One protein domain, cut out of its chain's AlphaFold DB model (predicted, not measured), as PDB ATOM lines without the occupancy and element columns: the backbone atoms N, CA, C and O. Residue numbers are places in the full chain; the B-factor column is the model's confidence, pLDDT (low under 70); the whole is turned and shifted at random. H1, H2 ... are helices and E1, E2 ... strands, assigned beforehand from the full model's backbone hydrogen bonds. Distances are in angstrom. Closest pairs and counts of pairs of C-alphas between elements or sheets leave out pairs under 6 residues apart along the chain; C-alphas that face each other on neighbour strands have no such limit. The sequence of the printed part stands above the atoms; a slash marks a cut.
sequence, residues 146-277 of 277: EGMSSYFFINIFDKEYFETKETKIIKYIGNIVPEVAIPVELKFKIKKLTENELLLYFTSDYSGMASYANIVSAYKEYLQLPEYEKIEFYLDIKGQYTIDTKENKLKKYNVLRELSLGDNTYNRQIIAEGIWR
ATOM      1  N   GLU A 146      41.733 -32.451 -27.304       66.06
ATOM      2  CA  GLU A 146      42.134 -33.470 -26.325       66.06
ATOM      3  C   GLU A 146      42.389 -34.849 -26.954       66.06
ATOM      4  O   GLU A 146      41.499 -35.455 -27.545       66.06
ATOM      5  N   GLY A 147      43.617 -35.351 -26.832       65.75
ATOM      6  CA  GLY A 147      44.040 -36.632 -27.405       65.75
ATOM      7  C   GLY A 147      44.051 -37.783 -26.401       65.75
ATOM      8  O   GLY A 147      43.485 -37.699 -25.313       65.75
ATOM      9  N   MET A 148      44.756 -38.851 -26.771       67.25
ATOM     10  CA  MET A 148      44.945 -40.063 -25.965       67.25
ATOM     11  C   MET A 148      45.390 -39.782 -24.521       67.25
ATOM     12  O   MET A 148      44.835 -40.345 -23.579       67.25
ATOM     13  N   SER A 149      46.353 -38.877 -24.339       68.38
ATOM     14  CA  SER A 149      46.932 -38.553 -23.029       68.38
ATOM     15  C   SER A 149      45.939 -37.946 -22.033       68.38
ATOM     16  O   SER A 149      46.076 -38.171 -20.833       68.38
ATOM     17  N   SER A 150      44.914 -37.224 -22.498       71.88
ATOM     18  CA  SER A 150      43.903 -36.605 -21.626       71.88
ATOM     19  C   SER A 150      43.097 -37.639 -20.836       71.88
ATOM     20  O   SER A 150      42.575 -37.337 -19.763       71.88
ATOM     21  N   TYR A 151      43.022 -38.865 -21.357       74.69
ATOM     22  CA  TYR A 151      42.203 -39.944 -20.822       74.69
ATOM     23  C   TYR A 151      43.011 -41.198 -20.524       74.69
ATOM     24  O   TYR A 151      42.433 -42.273 -20.486       74.69
ATOM     25  N   PHE A 152      44.323 -41.077 -20.332       73.75
ATOM     26  CA  PHE A 152      45.144 -42.151 -19.791       73.75
ATOM     27  C   PHE A 152      45.412 -41.863 -18.311       73.75
ATOM     28  O   PHE A 152      45.964 -40.824 -17.943       73.75
ATOM     29  N   PHE A 153      44.971 -42.760 -17.430       73.69
ATOM     30  CA  PHE A 153      45.052 -42.550 -15.985       73.69
ATOM     31  C   PHE A 153      46.043 -43.531 -15.362       73.69
ATOM     32  O   PHE A 153      45.648 -44.605 -14.935       73.69
ATOM     33  N   ILE A 154      47.317 -43.149 -15.250       66.44
ATOM     34  CA  ILE A 154      48.369 -43.987 -14.630       66.44
ATOM     35  C   ILE A 154      47.966 -44.471 -13.233       66.44
ATOM     36  O   ILE A 154      48.190 -45.622 -12.870       66.44
ATOM     37  N   ASN A 155      47.275 -43.615 -12.480       70.25
ATOM     38  CA  ASN A 155      46.811 -43.912 -11.129       70.25
ATOM     39  C   ASN A 155      45.822 -45.091 -11.054       70.25
ATOM     40  O   ASN A 155      45.410 -45.422  -9.949       70.25
ATOM     41  N   ILE A 156      45.406 -45.702 -12.172       74.88
ATOM     42  CA  ILE A 156      44.615 -46.938 -12.141       74.88
ATOM     43  C   ILE A 156      45.454 -48.178 -11.827       74.88
ATOM     44  O   ILE A 156      44.886 -49.196 -11.461       74.88
ATOM     45  N   PHE A 157      46.778 -48.134 -11.970       72.50
ATOM     46  CA  PHE A 157      47.625 -49.285 -11.644       72.50
ATOM     47  C   PHE A 157      47.998 -49.336 -10.156       72.50
ATOM     48  O   PHE A 157      48.081 -50.415  -9.581       72.50
ATOM     49  N   ASP A 158      48.118 -48.176  -9.504       72.88
ATOM     50  CA  ASP A 158      48.494 -48.056  -8.085       72.88
ATOM     51  C   ASP A 158      47.282 -48.070  -7.131       72.88
ATOM     52  O   ASP A 158      47.303 -47.482  -6.042       72.88
ATOM     53  N   LYS A 159      46.169 -48.681  -7.549       77.44
ATOM     54  CA  LYS A 159      44.917 -48.729  -6.783       77.44
ATOM     55  C   LYS A 159      44.402 -50.149  -6.651       77.44
ATOM     56  O   LYS A 159      44.458 -50.950  -7.577       77.44
ATOM     57  N   GLU A 160      43.812 -50.420  -5.494       77.06
ATOM     58  CA  GLU A 160      43.031 -51.630  -5.283       77.06
ATOM     59  C   GLU A 160      41.608 -51.435  -5.818       77.06
ATOM     60  O   GLU A 160      40.957 -50.409  -5.584       77.06
ATOM     61  N   TYR A 161      41.114 -52.447  -6.525       80.06
ATOM     62  CA  TYR A 161      39.752 -52.500  -7.041       80.06
ATOM     63  C   TYR A 161      39.036 -53.704  -6.452       80.06
ATOM     64  O   TYR A 161      39.600 -54.792  -6.349       80.06
ATOM     65  N   PHE A 162      37.766 -53.516  -6.111       78.38
ATOM     66  CA  PHE A 162      36.918 -54.568  -5.567       78.38
ATOM     67  C   PHE A 162      35.678 -54.701  -6.444       78.38
ATOM     68  O   PHE A 162      35.063 -53.698  -6.789       78.38
ATOM     69  N   GLU A 163      35.256 -55.924  -6.760       78.38
ATOM     70  CA  GLU A 163      34.047 -56.152  -7.573       78.38
ATOM     71  C   GLU A 163      32.782 -55.550  -6.937       78.38
ATOM     72  O   GLU A 163      31.837 -55.177  -7.627       78.38
ATOM     73  N   THR A 164      32.770 -55.430  -5.608       82.19
ATOM     74  CA  THR A 164      31.621 -54.962  -4.827       82.19
ATOM     75  C   THR A 164      31.643 -53.469  -4.515       82.19
ATOM     76  O   THR A 164      30.682 -52.966  -3.930       82.19
ATOM     77  N   LYS A 165      32.717 -52.745  -4.858       83.81
ATOM     78  CA  LYS A 165      32.873 -51.329  -4.502       83.81
ATOM     79  C   LYS A 165      33.322 -50.503  -5.696       83.81
ATOM     80  O   LYS A 165      34.110 -50.944  -6.523       83.81
ATOM     81  N   GLU A 166      32.834 -49.272  -5.748       87.69
ATOM     82  CA  GLU A 166      33.339 -48.276  -6.686       87.69
ATOM     83  C   GLU A 166      34.658 -47.698  -6.171       87.69
ATOM     84  O   GLU A 166      34.750 -47.273  -5.017       87.69
ATOM     85  N   THR A 167      35.660 -47.638  -7.045       88.06
ATOM     86  CA  THR A 167      36.907 -46.912  -6.785       88.06
ATOM     87  C   THR A 167      36.791 -45.530  -7.413       88.06
ATOM     88  O   THR A 167      36.590 -45.401  -8.617       88.06
ATOM     89  N   LYS A 168      36.912 -44.483  -6.599       88.25
ATOM     90  CA  LYS A 168      36.819 -43.091  -7.048       88.25
ATOM     91  C   LYS A 168      38.209 -42.519  -7.280       88.25
ATOM     92  O   LYS A 168      39.068 -42.604  -6.403       88.25
ATOM     93  N   ILE A 169      38.424 -41.923  -8.446       83.31
ATOM     94  CA  ILE A 169      39.673 -41.253  -8.802       83.31
ATOM     95  C   ILE A 169      39.333 -39.845  -9.264       83.31
ATOM     96  O   ILE A 169      38.606 -39.672 -10.235       83.31
ATOM     97  N   ILE A 170      39.872 -38.837  -8.582       80.88
ATOM     98  CA  ILE A 170      39.747 -37.452  -9.034       80.88
ATOM     99  C   ILE A 170      40.837 -37.192 -10.069       80.88
ATOM    100  O   ILE A 170      42.023 -37.411  -9.805       80.88
ATOM    101  N   LYS A 171      40.434 -36.719 -11.245       76.06
ATOM    102  CA  LYS A 171      41.337 -36.260 -12.296       76.06
ATOM    103  C   LYS A 171      40.923 -34.867 -12.727       76.06
ATOM    104  O   LYS A 171      39.742 -34.578 -12.833       76.06
ATOM    105  N   TYR A 172      41.903 -34.025 -12.999       71.88
ATOM    106  CA  TYR A 172      41.659 -32.729 -13.598       71.88
ATOM    107  C   TYR A 172      41.825 -32.835 -15.110       71.88
ATOM    108  O   TYR A 172      42.833 -33.352 -15.602       71.88
ATOM    109  N   ILE A 173      40.810 -32.382 -15.833       67.31
ATOM    110  CA  ILE A 173      40.764 -32.372 -17.294       67.31
ATOM    111  C   ILE A 173      40.970 -30.922 -17.749       67.31
ATOM    112  O   ILE A 173      40.442 -30.005 -17.123       67.31
ATOM    113  N   GLY A 174      41.786 -30.704 -18.788       58.84
ATOM    114  CA  GLY A 174      42.211 -29.357 -19.218       58.84
ATOM    115  C   GLY A 174      43.416 -28.782 -18.453       58.84
ATOM    116  O   GLY A 174      43.554 -27.571 -18.308       58.84
ATOM    117  N   ASN A 175      44.291 -29.655 -17.950       49.53
ATOM    118  CA  ASN A 175      45.170 -29.449 -16.794       49.53
ATOM    119  C   ASN A 175      46.341 -28.433 -16.898       49.53
ATOM    120  O   ASN A 175      47.278 -28.520 -16.111       49.53
ATOM    121  N   ILE A 176      46.319 -27.475 -17.830       40.84
ATOM    122  CA  ILE A 176      47.294 -26.359 -17.851       40.84
ATOM    123  C   ILE A 176      46.680 -25.052 -17.348       40.84
ATOM    124  O   ILE A 176      47.425 -24.186 -16.907       40.84
ATOM    125  N   VAL A 177      45.357 -24.889 -17.405       44.69
ATOM    126  CA  VAL A 177      44.702 -23.630 -17.027       44.69
ATOM    127  C   VAL A 177      43.955 -23.863 -15.720       44.69
ATOM    128  O   VAL A 177      42.882 -24.468 -15.752       44.69
ATOM    129  N   PRO A 178      44.502 -23.453 -14.563       51.56
ATOM    130  CA  PRO A 178      43.860 -23.661 -13.265       51.56
ATOM    131  C   PRO A 178      42.413 -23.153 -13.216       51.56
ATOM    132  O   PRO A 178      41.582 -23.726 -12.516       51.56
ATOM    133  N   GLU A 179      42.105 -22.108 -13.987       52.09
ATOM    134  CA  GLU A 179      40.801 -21.456 -14.051       52.09
ATOM    135  C   GLU A 179      39.736 -22.324 -14.737       52.09
ATOM    136  O   GLU A 179      38.584 -22.303 -14.304       52.09
ATOM    137  N   VAL A 180      40.104 -23.125 -15.748       56.69
ATOM    138  CA  VAL A 180      39.188 -24.052 -16.453       56.69
ATOM    139  C   VAL A 180      39.487 -25.527 -16.193       56.69
ATOM    140  O   VAL A 180      38.821 -26.391 -16.759       56.69
ATOM    141  N   ALA A 181      40.458 -25.835 -15.329       68.31
ATOM    142  CA  ALA A 181      40.746 -27.193 -14.903       68.31
ATOM    143  C   ALA A 181      39.503 -27.769 -14.225       68.31
ATOM    144  O   ALA A 181      39.078 -27.330 -13.154       68.31
ATOM    145  N   ILE A 182      38.905 -28.768 -14.865       68.00
ATOM    146  CA  ILE A 182      37.690 -29.395 -14.366       68.00
ATOM    147  C   ILE A 182      38.138 -30.583 -13.527       68.00
ATOM    148  O   ILE A 182      38.584 -31.575 -14.112       68.00
ATOM    149  N   PRO A 183      38.066 -30.530 -12.184       73.81
ATOM    150  CA  PRO A 183      38.088 -31.766 -11.428       73.81
ATOM    151  C   PRO A 183      36.928 -32.623 -11.930       73.81
ATOM    152  O   PRO A 183      35.830 -32.134 -12.173       73.81
ATOM    153  N   VAL A 184      37.188 -33.898 -12.135       76.69
ATOM    154  CA  VAL A 184      36.197 -34.890 -12.508       76.69
ATOM    155  C   VAL A 184      36.441 -36.087 -11.612       76.69
ATOM    156  O   VAL A 184      37.555 -36.614 -11.545       76.69
ATOM    157  N   GLU A 185      35.408 -36.508 -10.889       86.06
ATOM    158  CA  GLU A 185      35.447 -37.758 -10.146       86.06
ATOM    159  C   GLU A 185      35.118 -38.887 -11.121       86.06
ATOM    160  O   GLU A 185      34.001 -39.015 -11.607       86.06
ATOM    161  N   LEU A 186      36.097 -39.724 -11.425       87.25
ATOM    162  CA  LEU A 186      35.905 -40.917 -12.231       87.25
ATOM    163  C   LEU A 186      35.596 -42.088 -11.304       87.25
ATOM    164  O   LEU A 186      36.405 -42.455 -10.445       87.25
ATOM    165  N   LYS A 187      34.414 -42.674 -11.479       90.12
ATOM    166  CA  LYS A 187      33.944 -43.824 -10.707       90.12
ATOM    167  C   LYS A 187      34.237 -45.092 -11.484       90.12
ATOM    168  O   LYS A 187      33.591 -45.363 -12.492       90.12
ATOM    169  N   PHE A 188      35.211 -45.856 -11.012       90.94
ATOM    170  CA  PHE A 188      35.636 -47.110 -11.612       90.94
ATOM    171  C   PHE A 188      34.932 -48.304 -10.987       90.94
ATOM    172  O   PHE A 188      34.761 -48.388  -9.768       90.94
ATOM    173  N   LYS A 189      34.616 -49.275 -11.837       91.31
ATOM    174  CA  LYS A 189      34.189 -50.621 -11.470       91.31
ATOM    175  C   LYS A 189      35.002 -51.637 -12.248       91.31
ATOM    176  O   LYS A 189      35.397 -51.396 -13.387       91.31
ATOM    177  N   ILE A 190      35.226 -52.781 -11.620       91.38
ATOM    178  CA  ILE A 190      36.008 -53.875 -12.178       91.38
ATOM    179  C   ILE A 190      35.101 -55.038 -12.570       91.38
ATOM    180  O   ILE A 190      34.130 -55.353 -11.885       91.38
ATOM    181  N   LYS A 191      35.435 -55.688 -13.681       90.06
ATOM    182  CA  LYS A 191      34.821 -56.933 -14.128       90.06
ATOM    183  C   LYS A 191      35.900 -57.852 -14.684       90.06
ATOM    184  O   LYS A 191      36.629 -57.462 -15.591       90.06
ATOM    185  N   LYS A 192      35.967 -59.091 -14.203       89.19
ATOM    186  CA  LYS A 192      36.823 -60.114 -14.810       89.19
ATOM    187  C   LYS A 192      36.274 -60.518 -16.185       89.19
ATOM    188  O   LYS A 192      35.098 -60.862 -16.302       89.19
ATOM    189  N   LEU A 193      37.107 -60.437 -17.223       88.00
ATOM    190  CA  LEU A 193      36.763 -60.863 -18.585       88.00
ATOM    191  C   LEU A 193      37.200 -62.304 -18.835       88.00
ATOM    192  O   LEU A 193      36.406 -63.120 -19.297       88.00
ATOM    193  N   THR A 194      38.454 -62.611 -18.508       89.62
ATOM    194  CA  THR A 194      39.053 -63.945 -18.627       89.62
ATOM    195  C   THR A 194      39.945 -64.216 -17.415       89.62
ATOM    196  O   THR A 194      39.998 -63.413 -16.485       89.62
ATOM    197  N   GLU A 195      40.639 -65.356 -17.379       88.31
ATOM    198  CA  GLU A 195      41.598 -65.660 -16.310       88.31
ATOM    199  C   GLU A 195      42.660 -64.565 -16.141       88.31
ATOM    200  O   GLU A 195      42.967 -64.208 -15.004       88.31
ATOM    201  N   ASN A 196      43.136 -64.000 -17.258       91.25
ATOM    202  CA  ASN A 196      44.241 -63.040 -17.308       91.25
ATOM    203  C   ASN A 196      43.814 -61.633 -17.762       91.25
ATOM    204  O   ASN A 196      44.670 -60.819 -18.097       91.25
ATOM    205  N   GLU A 197      42.511 -61.341 -17.831       91.50
ATOM    206  CA  GLU A 197      42.024 -60.036 -18.291       91.50
ATOM    207  C   GLU A 197      40.967 -59.445 -17.361       91.50
ATOM    208  O   GLU A 197      39.957 -60.080 -17.030       91.50
ATOM    209  N   LEU A 198      41.179 -58.180 -17.006       91.56
ATOM    210  CA  LEU A 198      40.253 -57.350 -16.247       91.56
ATOM    211  C   LEU A 198      39.746 -56.202 -17.112       91.56
ATOM    212  O   LEU A 198      40.499 -55.567 -17.845       91.56
ATOM    213  N   LEU A 199      38.463 -55.902 -16.979       93.00
ATOM    214  CA  LEU A 199      37.847 -54.700 -17.509       93.00
ATOM    215  C   LEU A 199      37.634 -53.715 -16.362       93.00
ATOM    216  O   LEU A 199      36.878 -54.011 -15.437       93.00
ATOM    217  N   LEU A 200      38.249 -52.540 -16.442       92.38
ATOM    218  CA  LEU A 200      37.895 -51.399 -15.604       92.38
ATOM    219  C   LEU A 200      37.024 -50.460 -16.424       92.38
ATOM    220  O   LEU A 200      37.524 -49.801 -17.331       92.38
ATOM    221  N   TYR A 201      35.734 -50.397 -16.127       92.88
ATOM    222  CA  TYR A 201      34.841 -49.422 -16.744       92.88
ATOM    223  C   TYR A 201      34.612 -48.257 -15.793       92.88
ATOM    224  O   TYR A 201      34.585 -48.435 -14.572       92.88
ATOM    225  N   PHE A 202      34.465 -47.063 -16.351       91.69
ATOM    226  CA  PHE A 202      34.290 -45.856 -15.566       91.69
ATOM    227  C   PHE A 202      33.295 -44.889 -16.183       91.69
ATOM    228  O   PHE A 202      33.085 -44.865 -17.397       91.69
ATOM    229  N   THR A 203      32.721 -44.072 -15.311       91.31
ATOM    230  CA  THR A 203      31.871 -42.931 -15.646       91.31
ATOM    231  C   THR A 203      32.319 -41.727 -14.830       91.31
ATOM    232  O   THR A 203      32.717 -41.881 -13.672       91.31
ATOM    233  N   SER A 204      32.237 -40.538 -15.408       87.69
ATOM    234  CA  SER A 204      32.478 -39.287 -14.705       87.69
ATOM    235  C   SER A 204      31.295 -38.885 -13.845       87.69
ATOM    236  O   SER A 204      30.138 -39.041 -14.226       87.69
ATOM    237  N   ASP A 205      31.610 -38.275 -12.717       83.25
ATOM    238  CA  ASP A 205      30.717 -37.455 -11.933       83.25
ATOM    239  C   ASP A 205      31.409 -36.112 -11.679       83.25
ATOM    240  O   ASP A 205      32.536 -36.043 -11.184       83.25
ATOM    241  N   TYR A 206      30.731 -35.044 -12.069       75.38
ATOM    242  CA  TYR A 206      31.161 -33.662 -11.872       75.38
ATOM    243  C   TYR A 206      30.128 -32.873 -11.051       75.38
ATOM    244  O   TYR A 206      30.226 -31.650 -10.916       75.38
ATOM    245  N   SER A 207      29.119 -33.559 -10.495       67.12
ATOM    246  CA  SER A 207      28.085 -32.936  -9.677       67.12
ATOM    247  C   SER A 207      28.695 -32.303  -8.421       67.12
ATOM    248  O   SER A 207      29.504 -32.900  -7.713       67.12
ATOM    249  N   GLY A 208      28.338 -31.041  -8.166       62.59
ATOM    250  CA  GLY A 208      28.829 -30.282  -7.011       62.59
ATOM    251  C   GLY A 208      30.201 -29.618  -7.180       62.59
ATOM    252  O   GLY A 208      30.711 -29.058  -6.211       62.59
ATOM    253  N   MET A 209      30.800 -29.636  -8.376       67.38
ATOM    254  CA  MET A 209      32.107 -29.013  -8.610       67.38
ATOM    255  C   MET A 209      31.975 -27.559  -9.090       67.38
ATOM    256  O   MET A 209      31.294 -27.264 -10.071       67.38
ATOM    257  N   ALA A 210      32.647 -26.632  -8.394       61.56
ATOM    258  CA  ALA A 210      32.585 -25.186  -8.655       61.56
ATOM    259  C   ALA A 210      33.128 -24.766 -10.038       61.56
ATOM    260  O   ALA A 210      32.828 -23.673 -10.516       61.56
ATOM    261  N   SER A 211      33.886 -25.645 -10.700       66.44
ATOM    262  CA  SER A 211      34.488 -25.432 -12.021       66.44
ATOM    263  C   SER A 211      33.469 -25.137 -13.127       66.44
ATOM    264  O   SER A 211      33.827 -24.471 -14.095       66.44
ATOM    265  N   TYR A 212      32.199 -25.545 -12.975       72.69
ATOM    266  CA  TYR A 212      31.119 -25.238 -13.927       72.69
ATOM    267  C   TYR A 212      31.038 -23.745 -14.262       72.69
ATOM    268  O   TYR A 212      31.020 -23.353 -15.429       72.69
ATOM    269  N   ALA A 213      30.991 -22.909 -13.221       74.12
ATOM    270  CA  ALA A 213      30.808 -21.474 -13.384       74.12
ATOM    271  C   ALA A 213      31.997 -20.853 -14.125       74.12
ATOM    272  O   ALA A 213      31.796 -19.997 -14.983       74.12
ATOM    273  N   ASN A 214      33.211 -21.340 -13.856       75.44
ATOM    274  CA  ASN A 214      34.419 -20.846 -14.506       75.44
ATOM    275  C   ASN A 214      34.453 -21.199 -15.997       75.44
ATOM    276  O   ASN A 214      34.782 -20.339 -16.807       75.44
ATOM    277  N   ILE A 215      34.066 -22.423 -16.379       74.81
ATOM    278  CA  ILE A 215      34.033 -22.839 -17.791       74.81
ATOM    279  C   ILE A 215      32.996 -22.024 -18.560       74.81
ATOM    280  O   ILE A 215      33.287 -21.503 -19.635       74.81
ATOM    281  N   VAL A 216      31.789 -21.882 -18.000       80.75
ATOM    282  CA  VAL A 216      30.728 -21.070 -18.608       80.75
ATOM    283  C   VAL A 216      31.160 -19.608 -18.716       80.75
ATOM    284  O   VAL A 216      30.922 -18.984 -19.748       80.75
ATOM    285  N   SER A 217      31.817 -19.063 -17.690       79.06
ATOM    286  CA  SER A 217      32.352 -17.698 -17.715       79.06
ATOM    287  C   SER A 217      33.408 -17.525 -18.807       79.06
ATOM    288  O   SER A 217      33.282 -16.621 -19.630       79.06
ATOM    289  N   ALA A 218      34.394 -18.422 -18.875       77.50
ATOM    290  CA  ALA A 218      35.432 -18.402 -19.904       77.50
ATOM    291  C   ALA A 218      34.844 -18.546 -21.318       77.50
ATOM    292  O   ALA A 218      35.327 -17.933 -22.267       77.50
ATOM    293  N   TYR A 219      33.771 -19.326 -21.473       77.69
ATOM    294  CA  TYR A 219      33.075 -19.477 -22.749       77.69
ATOM    295  C   TYR A 219      32.311 -18.238 -23.181       77.69
ATOM    296  O   TYR A 219      32.366 -17.868 -24.354       77.69
ATOM    297  N   LYS A 220      31.638 -17.569 -22.243       80.00
ATOM    298  CA  LYS A 220      31.019 -16.270 -22.514       80.00
ATOM    299  C   LYS A 220      32.058 -15.253 -22.935       80.00
ATOM    300  O   LYS A 220      31.851 -14.579 -23.933       80.00
ATOM    301  N   GLU A 221      33.176 -15.181 -22.222       80.75
ATOM    302  CA  GLU A 221      34.274 -14.280 -22.569       80.75
ATOM    303  C   GLU A 221      34.819 -14.580 -23.972       80.75
ATOM    304  O   GLU A 221      34.935 -13.674 -24.797       80.75
ATOM    305  N   TYR A 222      35.055 -15.860 -24.284       76.69
ATOM    306  CA  TYR A 222      35.514 -16.305 -25.601       76.69
ATOM    307  C   TYR A 222      34.560 -15.896 -26.734       76.69
ATOM    308  O   TYR A 222      35.006 -15.411 -27.775       76.69
ATOM    309  N   LEU A 223      33.250 -16.061 -26.534       79.69
ATOM    310  CA  LEU A 223      32.225 -15.680 -27.507       79.69
ATOM    311  C   LEU A 223      31.788 -14.208 -27.406       79.69
ATOM    312  O   LEU A 223      30.934 -13.781 -28.179       79.69
ATOM    313  N   GLN A 224      32.364 -13.435 -26.480       85.19
ATOM    314  CA  GLN A 224      31.962 -12.059 -26.156       85.19
ATOM    315  C   GLN A 224      30.464 -11.934 -25.830       85.19
ATOM    316  O   GLN A 224      29.811 -10.946 -26.171       85.19
ATOM    317  N   LEU A 225      29.911 -12.954 -25.173       86.38
ATOM    318  CA  LEU A 225      28.520 -12.982 -24.746       86.38
ATOM    319  C   LEU A 225      28.333 -12.175 -23.454       86.38
ATOM    320  O   LEU A 225      29.234 -12.131 -22.609       86.38
ATOM    321  N   PRO A 226      27.158 -11.563 -23.247       87.19
ATOM    322  CA  PRO A 226      26.863 -10.847 -22.016       87.19
ATOM    323  C   PRO A 226      26.883 -11.758 -20.780       87.19
ATOM    324  O   PRO A 226      26.418 -12.899 -20.812       87.19
ATOM    325  N   GLU A 227      27.320 -11.223 -19.636       82.44
ATOM    326  CA  GLU A 227      27.386 -11.977 -18.372       82.44
ATOM    327  C   GLU A 227      26.037 -12.591 -17.959       82.44
ATOM    328  O   GLU A 227      25.999 -13.694 -17.409       82.44
ATOM    329  N   TYR A 228      24.927 -11.911 -18.265       85.19
ATOM    330  CA  TYR A 228      23.570 -12.342 -17.915       85.19
ATOM    331  C   TYR A 228      23.029 -13.490 -18.780       85.19
ATOM    332  O   TYR A 228      21.984 -14.055 -18.449       85.19
ATOM    333  N   GLU A 229      23.693 -13.836 -19.886       86.38
ATOM    334  CA  GLU A 229      23.239 -14.905 -20.771       86.38
ATOM    335  C   GLU A 229      23.296 -16.256 -20.049       86.38
ATOM    336  O   GLU A 229      24.264 -16.572 -19.359       86.38
ATOM    337  N   LYS A 230      22.249 -17.075 -20.146       86.56
ATOM    338  CA  LYS A 230      22.271 -18.408 -19.533       86.56
ATOM    339  C   LYS A 230      22.859 -19.396 -20.524       86.56
ATOM    340  O   LYS A 230      22.323 -19.557 -21.610       86.56
ATOM    341  N   ILE A 231      23.929 -20.064 -20.113       86.38
ATOM    342  CA  ILE A 231      24.573 -21.117 -20.892       86.38
ATOM    343  C   ILE A 231      24.531 -22.388 -20.060       86.38
ATOM    344  O   ILE A 231      24.986 -22.403 -18.911       86.38
ATOM    345  N   GLU A 232      23.949 -23.428 -20.642       86.19
ATOM    346  CA  GLU A 232      23.989 -24.775 -20.092       86.19
ATOM    347  C   GLU A 232      25.333 -25.414 -20.429       86.19
ATOM    348  O   GLU A 232      25.830 -25.274 -21.545       86.19
ATOM    349  N   PHE A 233      25.928 -26.112 -19.466       83.56
ATOM    350  CA  PHE A 233      27.109 -26.936 -19.688       83.56
ATOM    351  C   PHE A 233      26.842 -28.373 -19.243       83.56
ATOM    352  O   PHE A 233      26.261 -28.627 -18.185       83.56
ATOM    353  N   TYR A 234      27.312 -29.315 -20.048       84.56
ATOM    354  CA  TYR A 234      27.198 -30.746 -19.825       84.56
ATOM    355  C   TYR A 234      28.519 -31.421 -20.189       84.56
ATOM    356  O   TYR A 234      29.104 -31.097 -21.219       84.56
ATOM    357  N   LEU A 235      28.986 -32.357 -19.360       83.62
ATOM    358  CA  LEU A 235      30.203 -33.126 -19.617       83.62
ATOM    359  C   LEU A 235      30.019 -34.577 -19.174       83.62
ATOM    360  O   LEU A 235      30.116 -34.879 -17.993       83.62
ATOM    361  N   ASP A 236      29.824 -35.494 -20.113       86.06
ATOM    362  CA  ASP A 236      29.846 -36.930 -19.836       86.06
ATOM    363  C   ASP A 236      31.137 -37.546 -20.363       86.06
ATOM    364  O   ASP A 236      31.477 -37.412 -21.539       86.06
ATOM    365  N   ILE A 237      31.862 -38.242 -19.495       87.88
ATOM    366  CA  ILE A 237      33.035 -39.029 -19.848       87.88
ATOM    367  C   ILE A 237      32.821 -40.435 -19.324       87.88
ATOM    368  O   ILE A 237      32.735 -40.682 -18.122       87.88
ATOM    369  N   LYS A 238      32.824 -41.391 -20.239       91.50
ATOM    370  CA  LYS A 238      32.741 -42.806 -19.904       91.50
ATOM    371  C   LYS A 238      33.724 -43.593 -20.724       91.50
ATOM    372  O   LYS A 238      34.001 -43.271 -21.877       91.50
ATOM    373  N   GLY A 239      34.240 -44.656 -20.147       93.19
ATOM    374  CA  GLY A 239      35.226 -45.445 -20.845       93.19
ATOM    375  C   GLY A 239      35.503 -46.766 -20.186       93.19
ATOM    376  O   GLY A 239      34.906 -47.141 -19.177       93.19
ATOM    377  N   GLN A 240      36.422 -47.484 -20.811       93.25
ATOM    378  CA  GLN A 240      36.874 -48.768 -20.335       93.25
ATOM    379  C   GLN A 240      38.351 -48.989 -20.635       93.25
ATOM    380  O   GLN A 240      38.854 -48.609 -21.694       93.25
ATOM    381  N   TYR A 241      38.998 -49.686 -19.714       91.94
ATOM    382  CA  TYR A 241      40.357 -50.182 -19.805       91.94
ATOM    383  C   TYR A 241      40.338 -51.701 -19.758       91.94
ATOM    384  O   TYR A 241      39.713 -52.283 -18.876       91.94
ATOM    385  N   THR A 242      41.017 -52.347 -20.701       92.31
ATOM    386  CA  THR A 242      41.272 -53.792 -20.660       92.31
ATOM    387  C   THR A 242      42.691 -54.013 -20.179       92.31
ATOM    388  O   THR A 242      43.627 -53.619 -20.868       92.31
ATOM    389  N   ILE A 243      42.851 -54.624 -19.014       90.12
ATOM    390  CA  ILE A 243      44.138 -54.867 -18.367       90.12
ATOM    391  C   ILE A 243      44.475 -56.350 -18.481       90.12
ATOM    392  O   ILE A 243      43.668 -57.196 -18.105       90.12
ATOM    393  N   ASP A 244      45.670 -56.646 -18.980       89.62
ATOM    394  CA  ASP A 244      46.332 -57.938 -18.865       89.62
ATOM    395  C   ASP A 244      46.898 -58.082 -17.450       89.62
ATOM    396  O   ASP A 244      47.842 -57.384 -17.074       89.62
ATOM    397  N   THR A 245      46.319 -58.966 -16.643       87.69
ATOM    398  CA  THR A 245      46.767 -59.170 -15.259       87.69
ATOM    399  C   THR A 245      48.005 -60.032 -15.150       87.69
ATOM    400  O   THR A 245      48.674 -59.986 -14.122       87.69
ATOM    401  N   LYS A 246      48.320 -60.823 -16.180       88.06
ATOM    402  CA  LYS A 246      49.521 -61.655 -16.185       88.06
ATOM    403  C   LYS A 246      50.758 -60.787 -16.381       88.06
ATOM    404  O   LYS A 246      51.747 -60.958 -15.675       88.06
ATOM    405  N   GLU A 247      50.682 -59.850 -17.319       84.94
ATOM    406  CA  GLU A 247      51.790 -58.945 -17.639       84.94
ATOM    407  C   GLU A 247      51.727 -57.622 -16.855       84.94
ATOM    408  O   GLU A 247      52.689 -56.856 -16.879       84.94
ATOM    409  N   ASN A 248      50.618 -57.364 -16.148       81.88
ATOM    410  CA  ASN A 248      50.286 -56.094 -15.493       81.88
ATOM    411  C   ASN A 248      50.358 -54.904 -16.463       81.88
ATOM    412  O   ASN A 248      51.124 -53.960 -16.261       81.88
ATOM    413  N   LYS A 249      49.603 -55.001 -17.564       84.56
ATOM    414  CA  LYS A 249      49.654 -54.054 -18.687       84.56
ATOM    415  C   LYS A 249      48.266 -53.701 -19.205       84.56
ATOM    416  O   LYS A 249      47.399 -54.560 -19.309       84.56
ATOM    417  N   LEU A 250      48.045 -52.455 -19.601       85.38
ATOM    418  CA  LEU A 250      46.857 -52.043 -20.337       85.38
ATOM    419  C   LEU A 250      46.946 -52.529 -21.793       85.38
ATOM    420  O   LEU A 250      47.910 -52.227 -22.474       85.38
ATOM    421  N   LYS A 251      45.951 -53.282 -22.272       87.62
ATOM    422  CA  LYS A 251      45.864 -53.810 -23.652       87.62
ATOM    423  C   LYS A 251      45.083 -52.905 -24.599       87.62
ATOM    424  O   LYS A 251      45.252 -52.948 -25.817       87.62
ATOM    425  N   LYS A 252      44.095 -52.210 -24.045       88.94
ATOM    426  CA  LYS A 252      43.142 -51.406 -24.801       88.94
ATOM    427  C   LYS A 252      42.514 -50.384 -23.887       88.94
ATOM    428  O   LYS A 252      42.114 -50.724 -22.772       88.94
ATOM    429  N   TYR A 253      42.332 -49.175 -24.397       88.25
ATOM    430  CA  TYR A 253      41.416 -48.225 -23.791       88.25
ATOM    431  C   TYR A 253      40.459 -47.667 -24.837       88.25
ATOM    432  O   TYR A 253      40.793 -47.525 -26.014       88.25
ATOM    433  N   ASN A 254      39.240 -47.388 -24.395       91.19
ATOM    434  CA  ASN A 254      38.219 -46.726 -25.190       91.19
ATOM    435  C   ASN A 254      37.495 -45.731 -24.295       91.19
ATOM    436  O   ASN A 254      36.964 -46.125 -23.256       91.19
ATOM    437  N   VAL A 255      37.471 -44.469 -24.700       89.44
ATOM    438  CA  VAL A 255      36.820 -43.395 -23.958       89.44
ATOM    439  C   VAL A 255      35.918 -42.612 -24.893       89.44
ATOM    440  O   VAL A 255      36.295 -42.258 -26.008       89.44
ATOM    441  N   LEU A 256      34.711 -42.361 -24.408       90.62
ATOM    442  CA  LEU A 256      33.719 -41.497 -25.007       90.62
ATOM    443  C   LEU A 256      33.598 -40.255 -24.138       90.62
ATOM    444  O   LEU A 256      33.414 -40.363 -22.925       90.62
ATOM    445  N   ARG A 257      33.679 -39.098 -24.780       87.06
ATOM    446  CA  ARG A 257      33.407 -37.802 -24.178       87.06
ATOM    447  C   ARG A 257      32.303 -37.116 -24.960       87.06
ATOM    448  O   ARG A 257      32.401 -36.988 -26.179       87.06
ATOM    449  N   GLU A 258      31.324 -36.608 -24.241       87.56
ATOM    450  CA  GLU A 258      30.321 -35.678 -24.731       87.56
ATOM    451  C   GLU A 258      30.432 -34.401 -23.908       87.56
ATOM    452  O   GLU A 258      30.362 -34.434 -22.682       87.56
ATOM    453  N   LEU A 259      30.672 -33.283 -24.583       83.94
ATOM    454  CA  LEU A 259      30.732 -31.962 -23.975       83.94
ATOM    455  C   LEU A 259      29.707 -31.082 -24.681       83.94
ATOM    456  O   LEU A 259      29.860 -30.842 -25.876       83.94
ATOM    457  N   SER A 260      28.724 -30.562 -23.960       85.81
ATOM    458  CA  SER A 260      27.776 -29.582 -24.494       85.81
ATOM    459  C   SER A 260      27.922 -28.265 -23.756       85.81
ATOM    460  O   SER A 260      28.129 -28.241 -22.544       85.81
ATOM    461  N   LEU A 261      27.859 -27.166 -24.498       83.00
ATOM    462  CA  LEU A 261      28.053 -25.824 -23.974       83.00
ATOM    463  C   LEU A 261      27.224 -24.832 -24.797       83.00
ATOM    464  O   LEU A 261      27.576 -24.478 -25.927       83.00
ATOM    465  N   GLY A 262      26.088 -24.423 -24.235       85.00
ATOM    466  CA  GLY A 262      25.013 -23.770 -24.982       85.00
ATOM    467  C   GLY A 262      24.496 -24.691 -26.088       85.00
ATOM    468  O   GLY A 262      24.293 -25.881 -25.862       85.00
ATOM    469  N   ASP A 263      24.360 -24.158 -27.301       84.75
ATOM    470  CA  ASP A 263      23.869 -24.916 -28.461       84.75
ATOM    471  C   ASP A 263      24.932 -25.821 -29.116       84.75
ATOM    472  O   ASP A 263      24.635 -26.577 -30.041       84.75
ATOM    473  N   ASN A 264      26.187 -25.759 -28.656       83.06
ATOM    474  CA  ASN A 264      27.285 -26.517 -29.245       83.06
ATOM    475  C   ASN A 264      27.516 -27.826 -28.490       83.06
ATOM    476  O   ASN A 264      27.699 -27.821 -27.275       83.06
ATOM    477  N   THR A 265      27.567 -28.944 -29.218       85.75
ATOM    478  CA  THR A 265      27.891 -30.272 -28.675       85.75
ATOM    479  C   THR A 265      29.125 -30.848 -29.365       85.75
ATOM    480  O   THR A 265      29.200 -30.916 -30.592       85.75
ATOM    481  N   TYR A 266      30.085 -31.299 -28.564       82.62
ATOM    482  CA  TYR A 266      31.384 -31.815 -28.974       82.62
ATOM    483  C   TYR A 266      31.541 -33.257 -28.500       82.62
ATOM    484  O   TYR A 266      31.880 -33.523 -27.343       82.62
ATOM    485  N   ASN A 267      31.344 -34.187 -29.430       86.81
ATOM    486  CA  ASN A 267      31.496 -35.614 -29.187       86.81
ATOM    487  C   ASN A 267      32.874 -36.102 -29.611       86.81
ATOM    488  O   ASN A 267      33.363 -35.768 -30.694       86.81
ATOM    489  N   ARG A 268      33.486 -36.939 -28.777       83.31
ATOM    490  CA  ARG A 268      34.772 -37.552 -29.077       83.31
ATOM    491  C   ARG A 268      34.809 -39.001 -28.637       83.31
ATOM    492  O   ARG A 268      34.426 -39.335 -27.521       83.31
ATOM    493  N   GLN A 269      35.338 -39.838 -29.519       88.50
ATOM    494  CA  GLN A 269      35.726 -41.198 -29.200       88.50
ATOM    495  C   GLN A 269      37.232 -41.329 -29.362       88.50
ATOM    496  O   GLN A 269      37.795 -40.921 -30.379       88.50
ATOM    497  N   ILE A 270      37.875 -41.898 -28.353       84.31
ATOM    498  CA  ILE A 270      39.311 -42.125 -28.331       84.31
ATOM    499  C   ILE A 270      39.520 -43.607 -28.079       84.31
ATOM    500  O   ILE A 270      39.036 -44.147 -27.086       84.31
ATOM    501  N   ILE A 271      40.216 -44.261 -29.001       85.50
ATOM    502  CA  ILE A 271      40.510 -45.688 -28.943       85.50
ATOM    503  C   ILE A 271      42.006 -45.845 -29.117       85.50
ATOM    504  O   ILE A 271      42.585 -45.277 -30.042       85.50
ATOM    505  N   ALA A 272      42.606 -46.673 -28.277       81.31
ATOM    506  CA  ALA A 272      43.911 -47.222 -28.569       81.31
ATOM    507  C   ALA A 272      43.952 -48.700 -28.221       81.31
ATOM    508  O   ALA A 272      43.228 -49.171 -27.337       81.31
ATOM    509  N   GLU A 273      44.835 -49.416 -28.903       83.25
ATOM    510  CA  GLU A 273      45.085 -50.838 -28.708       83.25
ATOM    511  C   GLU A 273      46.592 -51.094 -28.727       83.25
ATOM    512  O   GLU A 273      47.334 -50.451 -29.472       83.25
ATOM    513  N   GLY A 274      47.044 -52.015 -27.885       71.50
ATOM    514  CA  GLY A 274      48.455 -52.315 -27.686       71.50
ATOM    515  C   GLY A 274      48.733 -52.643 -26.226       71.50
ATOM    516  O   GLY A 274      47.987 -52.254 -25.342       71.50
ATOM    517  N   ILE A 275      49.784 -53.417 -25.979       62.94
ATOM    518  CA  ILE A 275      50.182 -53.818 -24.631       62.94
ATOM    519  C   ILE A 275      51.087 -52.719 -24.056       62.94
ATOM    520  O   ILE A 275      52.201 -52.533 -24.540       62.94
ATOM    521  N   TRP A 276      50.624 -52.017 -23.025       69.12
ATOM    522  CA  TRP A 276      51.303 -50.871 -22.415       69.12
ATOM    523  C   TRP A 276      51.399 -51.032 -20.904       69.12
ATOM    524  O   TRP A 276      50.508 -51.614 -20.300       69.12
ATOM    525  N   ARG A 277      52.464 -50.533 -20.288       60.75
ATOM    526  CA  ARG A 277      52.668 -50.633 -18.842       60.75
ATOM    527  C   ARG A 277      52.242 -49.360 -18.125       60.75
ATOM    528  O   ARG A 277      52.423 -48.278 -18.722       60.75
TER     529      ARG A 277
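This is residues 146 to 277 of the 277 residues of an uncharacterized protein of Sebaldella termitidis (strain ATCC 33386 / NCTC 11300) (UniProt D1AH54). One long antiparallel sheet of six strands, twisted and curled into an open trough, makes the body; H2 extends the length beyond one end of it, and the short H1 sits on the trough's open side near E1, E5 and E6. The printed part has 132 residues, with two named helices and six named strands in the order H1 E1 E2 E3 H2 E4 E5 E6. The sheet's order is E1 E2 E3 E4 E5 E6, and the class is mixed, helices and strands. The whole is a rod of 57 by 27 by 23 A, only just compact, close to loose, with a radius of gyration of the C-alphas of 16.8 A.

The strands are E1, residues 167 to 173; E2, 182 to 194, 34.8 A; E3, 197 to 205, 26.0 A; E4, 233 to 244, 36.5 A; E5, 249 to 261, 35.9 A; and E6, 264 to 276, 34.9 A, ending at C-alpha 276 (51.303, -50.871, -22.415). H1 is residues 148 to 151, from C-alpha 148 (44.945, -40.063, -25.965), and H2 is residues 211 to 223, 18.4 A.

E1 E2 E3 and E4 E5 E6 are meanders, each strand the antiparallel neighbour of the one before. Within hydrogen-bond range are N 169 and O 186 of E1 and E2, 2.9 A; N 189 and O 201 of E2 and E3, 2.9 A; N 200 and O 241 of E3 and E4, 2.9 A; N 238 and O 256 of E4 and E5, 2.9 A; and N 257 and O 268 of E5 and E6, 2.9 A. E5 bends by 58 degrees at residue 252, E6 by 60 degrees at 273. The edge strands E1 and E6 are apart. H1 stands at the sheet's level, height 3.4 A; its closest C-alphas to E6 are Met 148 and Ile 270, 6.4 A. H2 is also at the sheet's level, height 1.2 A, with Ser 211 and Ile 182 of E2 the closest C-alphas, 5.6 A. In H2 every O i to N i+4 pair is within hydrogen-bond range; H1 is too short for one.

The C-alphas farthest apart, of Glu 195 and Pro 226, are 57.0 A apart. The printed part has no cut, and the link from H1 to E1 is long. Mean pLDDT of the printed part is 80.1; it is under 70 in 23 residues, among them 173 to 182 and 207 to 211.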